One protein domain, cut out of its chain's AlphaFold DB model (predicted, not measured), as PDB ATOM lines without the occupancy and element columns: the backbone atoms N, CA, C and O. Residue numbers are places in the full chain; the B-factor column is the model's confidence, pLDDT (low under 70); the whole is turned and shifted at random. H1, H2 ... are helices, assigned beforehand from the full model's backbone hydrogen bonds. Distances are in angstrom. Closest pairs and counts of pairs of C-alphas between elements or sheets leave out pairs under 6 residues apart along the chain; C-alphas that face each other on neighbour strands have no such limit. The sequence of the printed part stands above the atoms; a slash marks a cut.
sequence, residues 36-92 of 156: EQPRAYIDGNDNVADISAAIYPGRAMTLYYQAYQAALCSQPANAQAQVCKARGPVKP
ATOM      1  N   GLU A  36      16.279  11.687 -38.010       50.50
ATOM      2  CA  GLU A  36      17.451  12.586 -37.992       50.50
ATOM      3  C   GLU A  36      18.542  12.048 -37.049       50.50
ATOM      4  O   GLU A  36      19.049  12.754 -36.180       50.50
ATOM      5  N   GLN A  37      18.890  10.759 -37.141       58.09
ATOM      6  CA  GLN A  37      19.855  10.200 -36.191       58.09
ATOM      7  C   GLN A  37      21.281  10.699 -36.465       58.09
ATOM      8  O   GLN A  37      21.814  10.439 -37.548       58.09
ATOM      9  N   PRO A  38      21.972  11.272 -35.455       59.22
ATOM     10  CA  PRO A  38      23.405  11.567 -35.515       59.22
ATOM     11  C   PRO A  38      24.239  10.383 -36.017       59.22
ATOM     12  O   PRO A  38      25.255  10.581 -36.674       59.22
ATOM     13  N   ARG A  39      23.764   9.150 -35.768       64.81
ATOM     14  CA  ARG A  39      24.355   7.885 -36.232       64.81
ATOM     15  C   ARG A  39      24.608   7.845 -37.736       64.81
ATOM     16  O   ARG A  39      25.695   7.443 -38.121       64.81
ATOM     17  N   ALA A  40      23.694   8.347 -38.567       71.19
ATOM     18  CA  ALA A  40      23.876   8.364 -40.023       71.19
ATOM     19  C   ALA A  40      25.082   9.211 -40.480       71.19
ATOM     20  O   ALA A  40      25.491   9.136 -41.633       71.19
ATOM     21  N   TYR A  41      25.659  10.018 -39.588       70.94
ATOM     22  CA  TYR A  41      26.792  10.897 -39.872       70.94
ATOM     23  C   TYR A  41      28.068  10.510 -39.113       70.94
ATOM     24  O   TYR A  41      29.130  11.056 -39.406       70.94
ATOM     25  N   ILE A  42      27.978   9.606 -38.130       70.25
ATOM     26  CA  ILE A  42      29.093   9.237 -37.235       70.25
ATOM     27  C   ILE A  42      29.332   7.722 -37.129       70.25
ATOM     28  O   ILE A  42      30.359   7.325 -36.574       70.25
ATOM     29  N   ASP A  43      28.420   6.884 -37.639       72.81
ATOM     30  CA  ASP A  43      28.546   5.423 -37.679       72.81
ATOM     31  C   ASP A  43      29.190   4.965 -38.998       72.81
ATOM     32  O   ASP A  43      28.799   5.373 -40.091       72.81
ATOM     33  N   GLY A  44      30.247   4.162 -38.882       63.06
ATOM     34  CA  GLY A  44      31.360   4.124 -39.833       63.06
ATOM     35  C   GLY A  44      31.083   3.484 -41.194       63.06
ATOM     36  O   GLY A  44      31.819   3.773 -42.131       63.06
ATOM     37  N   ASN A  45      30.050   2.648 -41.330       65.31
ATOM     38  CA  ASN A  45      29.755   1.980 -42.606       65.31
ATOM     39  C   ASN A  45      28.692   2.706 -43.443       65.31
ATOM     40  O   ASN A  45      28.723   2.602 -44.665       65.31
ATOM     41  N   ASP A  46      27.816   3.480 -42.800       70.00
ATOM     42  CA  ASP A  46      26.681   4.165 -43.437       70.00
ATOM     43  C   ASP A  46      26.773   5.691 -43.285       70.00
ATOM     44  O   ASP A  46      25.771   6.405 -43.334       70.00
ATOM     45  N   ASN A  47      27.989   6.209 -43.087       84.19
ATOM     46  CA  ASN A  47      28.235   7.631 -42.908       84.19
ATOM     47  C   ASN A  47      27.897   8.417 -44.183       84.19
ATOM     48  O   ASN A  47      28.676   8.482 -45.139       84.19
ATOM     49  N   VAL A  48      26.739   9.068 -44.164       85.81
ATOM     50  CA  VAL A  48      26.174   9.814 -45.288       85.81
ATOM     51  C   VAL A  48      27.098  10.932 -45.755       85.81
ATOM     52  O   VAL A  48      27.156  11.193 -46.958       85.81
ATOM     53  N   ALA A  49      27.840  11.585 -44.859       88.31
ATOM     54  CA  ALA A  49      28.736  12.672 -45.245       88.31
ATOM     55  C   ALA A  49      29.934  12.158 -46.058       88.31
ATOM     56  O   ALA A  49      30.236  12.721 -47.112       88.31
ATOM     57  N   ASP A  50      30.558  11.062 -45.624       87.62
ATOM     58  CA  ASP A  50      31.725  10.481 -46.300       87.62
ATOM     59  C   ASP A  50      31.319   9.837 -47.633       87.62
ATOM     60  O   ASP A  50      31.951  10.079 -48.666       87.62
ATOM     61  N   ILE A  51      30.208   9.091 -47.643       88.69
ATOM     62  CA  ILE A  51      29.647   8.481 -48.856       88.69
ATOM     63  C   ILE A  51      29.269   9.566 -49.873       88.69
ATOM     64  O   ILE A  51      29.645   9.487 -51.046       88.69
ATOM     65  N   SER A  52      28.568  10.618 -49.438       89.19
ATOM     66  CA  SER A  52      28.177  11.720 -50.327       89.19
ATOM     67  C   SER A  52      29.390  12.482 -50.857       89.19
ATOM     68  O   SER A  52      29.387  12.894 -52.015       89.19
ATOM     69  N   ALA A  53      30.440  12.652 -50.048       90.69
ATOM     70  CA  ALA A  53      31.681  13.292 -50.477       90.69
ATOM     71  C   ALA A  53      32.428  12.471 -51.534       90.69
ATOM     72  O   ALA A  53      32.984  13.053 -52.466       90.69
ATOM     73  N   ALA A  54      32.404  11.141 -51.424       90.56
ATOM     74  CA  ALA A  54      33.028  10.247 -52.393       90.56
ATOM     75  C   ALA A  54      32.288  10.226 -53.743       90.56
ATOM     76  O   ALA A  54      32.927  10.219 -54.794       90.56
ATOM     77  N   ILE A  55      30.951  10.222 -53.727       93.25
ATOM     78  CA  ILE A  55      30.134  10.051 -54.943       93.25
ATOM     79  C   ILE A  55      29.784  11.400 -55.593       93.25
ATOM     80  O   ILE A  55      29.780  11.527 -56.818       93.25
ATOM     81  N   TYR A  56      29.504  12.425 -54.786       91.56
ATOM     82  CA  TYR A  56      28.992  13.725 -55.228       91.56
ATOM     83  C   TYR A  56      29.768  14.896 -54.601       91.56
ATOM     84  O   TYR A  56      29.179  15.722 -53.886       91.56
ATOM     85  N   PRO A  57      31.083  15.014 -54.859       91.75
ATOM     86  CA  PRO A  57      31.905  16.050 -54.247       91.75
ATOM     87  C   PRO A  57      31.399  17.452 -54.610       91.75
ATOM     88  O   PRO A  57      31.065  17.739 -55.761       91.75
ATOM     89  N   GLY A  58      31.328  18.337 -53.613       89.62
ATOM     90  CA  GLY A  58      30.971  19.748 -53.802       89.62
ATOM     91  C   GLY A  58      29.504  20.023 -54.150       89.62
ATOM     92  O   GLY A  58      29.156  21.171 -54.425       89.62
ATOM     93  N   ARG A  59      28.622  19.014 -54.138       92.62
ATOM     94  CA  ARG A  59      27.173  19.252 -54.224       92.62
ATOM     95  C   ARG A  59      26.667  19.896 -52.938       92.62
ATOM     96  O   ARG A  59      27.183  19.625 -51.857       92.62
ATOM     97  N   ALA A  60      25.613  20.697 -53.059       92.75
ATOM     98  CA  ALA A  60      25.064  21.463 -51.946       92.75
ATOM     99  C   ALA A  60      24.757  20.586 -50.718       92.75
ATOM    100  O   ALA A  60      25.241  20.863 -49.622       92.75
ATOM    101  N   MET A  61      24.033  19.474 -50.899       91.56
ATOM    102  CA  MET A  61      23.733  18.550 -49.797       91.56
ATOM    103  C   MET A  61      24.968  17.843 -49.243       91.56
ATOM    104  O   MET A  61      25.073  17.699 -48.033       91.56
ATOM    105  N   THR A  62      25.938  17.489 -50.086       93.75
ATOM    106  CA  THR A  62      27.223  16.939 -49.632       93.75
ATOM    107  C   THR A  62      27.935  17.900 -48.686       93.75
ATOM    108  O   THR A  62      28.345  17.505 -47.598       93.75
ATOM    109  N   LEU A  63      28.032  19.177 -49.067       95.00
ATOM    110  CA  LEU A  63      28.652  20.221 -48.247       95.00
ATOM    111  C   LEU A  63      27.908  20.405 -46.918       95.00
ATOM    112  O   LEU A  63      28.533  20.551 -45.870       95.00
ATOM    113  N   TYR A  64      26.576  20.334 -46.943       94.06
ATOM    114  CA  TYR A  64      25.774  20.375 -45.724       94.06
ATOM    115  C   TYR A  64      25.998  19.153 -44.822       94.06
ATOM    116  O   TYR A  64      26.169  19.317 -43.618       94.06
ATOM    117  N   TYR A  65      26.055  17.938 -45.371       93.00
ATOM    118  CA  TYR A  65      26.324  16.732 -44.585       93.00
ATOM    119  C   TYR A  65      27.709  16.767 -43.939       93.00
ATOM    120  O   TYR A  65      27.850  16.405 -42.772       93.00
ATOM    121  N   GLN A  66      28.715  17.280 -44.651       93.69
ATOM    122  CA  GLN A  66      30.040  17.527 -44.085       93.69
ATOM    123  C   GLN A  66      29.992  18.562 -42.952       93.69
ATOM    124  O   GLN A  66      30.638  18.368 -41.923       93.69
ATOM    125  N   ALA A  67      29.203  19.634 -43.101       94.56
ATOM    126  CA  ALA A  67      29.005  20.617 -42.038       94.56
ATOM    127  C   ALA A  67      28.353  19.994 -40.797       94.56
ATOM    128  O   ALA A  67      28.799  20.230 -39.676       94.56
ATOM    129  N   TYR A  68      27.321  19.175 -41.000       91.75
ATOM    130  CA  TYR A  68      26.596  18.515 -39.922       91.75
ATOM    131  C   TYR A  68      27.478  17.497 -39.188       91.75
ATOM    132  O   TYR A  68      27.539  17.508 -37.960       91.75
ATOM    133  N   GLN A  69      28.252  16.690 -39.922       92.50
ATOM    134  CA  GLN A  69      29.255  15.797 -39.338       92.50
ATOM    135  C   GLN A  69      30.309  16.581 -38.539       92.50
ATOM    136  O   GLN A  69      30.635  16.201 -37.416       92.50
ATOM    137  N   ALA A  70      30.822  17.693 -39.077       93.31
ATOM    138  CA  ALA A  70      31.764  18.551 -38.362       93.31
ATOM    139  C   ALA A  70      31.154  19.094 -37.059       93.31
ATOM    140  O   ALA A  70      31.783  19.007 -36.007       93.31
ATOM    141  N   ALA A  71      29.911  19.582 -37.097       90.88
ATOM    142  CA  ALA A  71      29.207  20.043 -35.905       90.88
ATOM    143  C   ALA A  71      29.055  18.923 -34.864       90.88
ATOM    144  O   ALA A  71      29.406  19.130 -33.703       90.88
ATOM    145  N   LEU A  72      28.639  17.717 -35.269       89.75
ATOM    146  CA  LEU A  72      28.560  16.561 -34.372       89.75
ATOM    147  C   LEU A  72      29.917  16.217 -33.755       89.75
ATOM    148  O   LEU A  72      29.991  15.999 -32.548       89.75
ATOM    149  N   CYS A  73      30.992  16.226 -34.542       89.75
ATOM    150  CA  CYS A  73      32.335  15.911 -34.063       89.75
ATOM    151  C   CYS A  73      32.954  16.983 -33.154       89.75
ATOM    152  O   CYS A  73      33.908  16.677 -32.440       89.75
ATOM    153  N   SER A  74      32.425  18.213 -33.133       89.00
ATOM    154  CA  SER A  74      32.818  19.226 -32.139       89.00
ATOM    155  C   SER A  74      32.232  18.964 -30.748       89.00
ATOM    156  O   SER A  74      32.747  19.481 -29.757       89.00
ATOM    157  N   GLN A  75      31.179  18.146 -30.648       87.00
ATOM    158  CA  GLN A  75      30.541  17.843 -29.373       87.00
ATOM    159  C   GLN A  75      31.372  16.812 -28.591       87.00
ATOM    160  O   GLN A  75      31.670  15.737 -29.125       87.00
ATOM    161  N   PRO A  76      31.676  17.055 -27.300       85.06
ATOM    162  CA  PRO A  76      32.450  16.120 -26.480       85.06
ATOM    163  C   PRO A  76      31.862  14.703 -26.439       85.06
ATOM    164  O   PRO A  76      32.609  13.726 -26.412       85.06
ATOM    165  N   ALA A  77      30.530  14.587 -26.495       85.25
ATOM    166  CA  ALA A  77      29.816  13.311 -26.505       85.25
ATOM    167  C   ALA A  77      30.194  12.409 -27.695       85.25
ATOM    168  O   ALA A  77      30.202  11.186 -27.560       85.25
ATOM    169  N   ASN A  78      30.560  12.998 -28.836       85.81
ATOM    170  CA  ASN A  78      30.867  12.267 -30.067       85.81
ATOM    171  C   ASN A  78      32.373  12.140 -30.327       85.81
ATOM    172  O   ASN A  78      32.776  11.468 -31.274       85.81
ATOM    173  N   ALA A  79      33.227  12.729 -29.481       83.31
ATOM    174  CA  ALA A  79      34.679  12.742 -29.680       83.31
ATOM    175  C   ALA A  79      35.296  11.333 -29.786       83.31
ATOM    176  O   ALA A  79      36.352  11.150 -30.392       83.31
ATOM    177  N   GLN A  80      34.643  10.321 -29.202       84.81
ATOM    178  CA  GLN A  80      35.112   8.936 -29.249       84.81
ATOM    179  C   GLN A  80      34.708   8.171 -30.515       84.81
ATOM    180  O   GLN A  80      35.299   7.116 -30.769       84.81
ATOM    181  N   ALA A  81      33.765   8.695 -31.305       85.56
ATOM    182  CA  ALA A  81      33.341   8.083 -32.558       85.56
ATOM    183  C   ALA A  81      34.523   7.978 -33.532       85.56
ATOM    184  O   ALA A  81      35.321   8.909 -33.674       85.56
ATOM    185  N   GLN A  82      34.641   6.836 -34.213       87.25
ATOM    186  CA  GLN A  82      35.767   6.557 -35.109       87.25
ATOM    187  C   GLN A  82      35.870   7.588 -36.239       87.25
ATOM    188  O   GLN A  82      36.969   8.055 -36.532       87.25
ATOM    189  N   VAL A  83      34.734   7.996 -36.810       88.19
ATOM    190  CA  VAL A  83      34.652   9.047 -37.836       88.19
ATOM    191  C   VAL A  83      35.245  10.362 -37.323       88.19
ATOM    192  O   VAL A  83      36.085  10.965 -37.987       88.19
ATOM    193  N   CYS A  84      34.885  10.781 -36.108       89.62
ATOM    194  CA  CYS A  84      35.396  12.023 -35.527       89.62
ATOM    195  C   CYS A  84      36.900  11.958 -35.232       89.62
ATOM    196  O   CYS A  84      37.612  12.937 -35.455       89.62
ATOM    197  N   LYS A  85      37.410  10.791 -34.817       89.25
ATOM    198  CA  LYS A  85      38.857  10.557 -34.668       89.25
ATOM    199  C   LYS A  85      39.594  10.643 -36.004       89.25
ATOM    200  O   LYS A  85      40.642  11.275 -36.067       89.25
ATOM    201  N   ALA A  86      39.049  10.024 -37.052       89.06
ATOM    202  CA  ALA A  86      39.654  10.000 -38.382       89.06
ATOM    203  C   ALA A  86      39.664  11.387 -39.042       89.06
ATOM    204  O   ALA A  86      40.665  11.783 -39.635       89.06
ATOM    205  N   ARG A  87      38.569  12.141 -38.895       89.19
ATOM    206  CA  ARG A  87      38.439  13.515 -39.393       89.19
ATOM    207  C   ARG A  87      39.390  14.485 -38.684       89.19
ATOM    208  O   ARG A  87      39.888  15.425 -39.300       89.19
ATOM    209  N   GLY A  88      39.629  14.269 -37.392       89.00
ATOM    210  CA  GLY A  88      40.401  15.176 -36.551       89.00
ATOM    211  C   GLY A  88      39.596  16.394 -36.071       89.00
ATOM    212  O   GLY A  88      38.380  16.480 -36.289       89.00
ATOM    213  N   PRO A  89      40.257  17.340 -35.378       90.25
ATOM    214  CA  PRO A  89      39.587  18.463 -34.732       90.25
ATOM    215  C   PRO A  89      38.908  19.390 -35.745       90.25
ATOM    216  O   PRO A  89      39.442  19.683 -36.814       90.25
ATOM    217  N   VAL A  90      37.718  19.874 -35.389       91.50
ATOM    218  CA  VAL A  90      36.980  20.891 -36.153       91.50
ATOM    219  C   VAL A  90      37.694  22.232 -36.022       91.50
ATOM    220  O   VAL A  90      38.036  22.652 -34.916       91.50
ATOM    221  N   LYS A  91      37.935  22.907 -37.147       93.38
ATOM    222  CA  LYS A  91      38.590  24.221 -37.147       93.38
ATOM    223  C   LYS A  91      37.580  25.325 -36.804       93.38
ATOM    224  O   LYS A  91      36.407  25.201 -37.163       93.38
ATOM    225  N   PRO A  92      38.012  26.435 -36.178       91.00
ATOM    226  CA  PRO A  92      37.146  27.595 -35.974       91.00
ATOM    227  C   PRO A  92      36.517  28.069 -37.294       91.00
ATOM    228  O   PRO A  92      37.221  28.202 -38.297       91.00
TER     229      PRO A  92
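AT A GLANCE: This is residues 36 to 92 of the 156 residues of an uncharacterized protein of Myxococcales bacterium (UniProt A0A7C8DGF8). The long helix H3 forms a slanting helical hairpin with H2, which folds back over its first part; the single turn H1 packs on H3, and short H4 lies near H3's other end. The 57 printed residues include helices H1, H2, H3, H4 in chain order and no named strand: all helix. The whole is compact, radius of gyration of the C-alphas 10.5 A, spanning 28 by 26 by 21 A.

HOW THE PARTS SIT: H1, residues 39 to 42, touches H3, residues 60 to 74, closest at C-alphas 41 and 69, 5.5 A. H2, residues 48 to 55, touches H3 in a hairpin, closest at C-alphas 49 and 65, 4.8 A, at a steep tilt of 42 degrees, opposite ways. H4, residues 82 to 87, is close to but not clearly touching H3; C-alphas 73 and 84 are closest, 5.2 A. H2 and H4 are apart. Every O i to N i+4 pair is within hydrogen-bond range in H2, H3 and H4; H1 is too short for one.

IN THESE COORDINATES: H1 begins at C-alpha 39 (24.355, 7.885, -36.232) and measures 5.0 A, H2 10.4 A, H3 21.4 A; H4 measures 8.6 A and ends at C-alpha 87 (38.439, 13.515, -39.393).

THE WHOLE: The printed part has no cut and no long link. Residues 36 to 39 and 44 to 45 are under pLDDT 70.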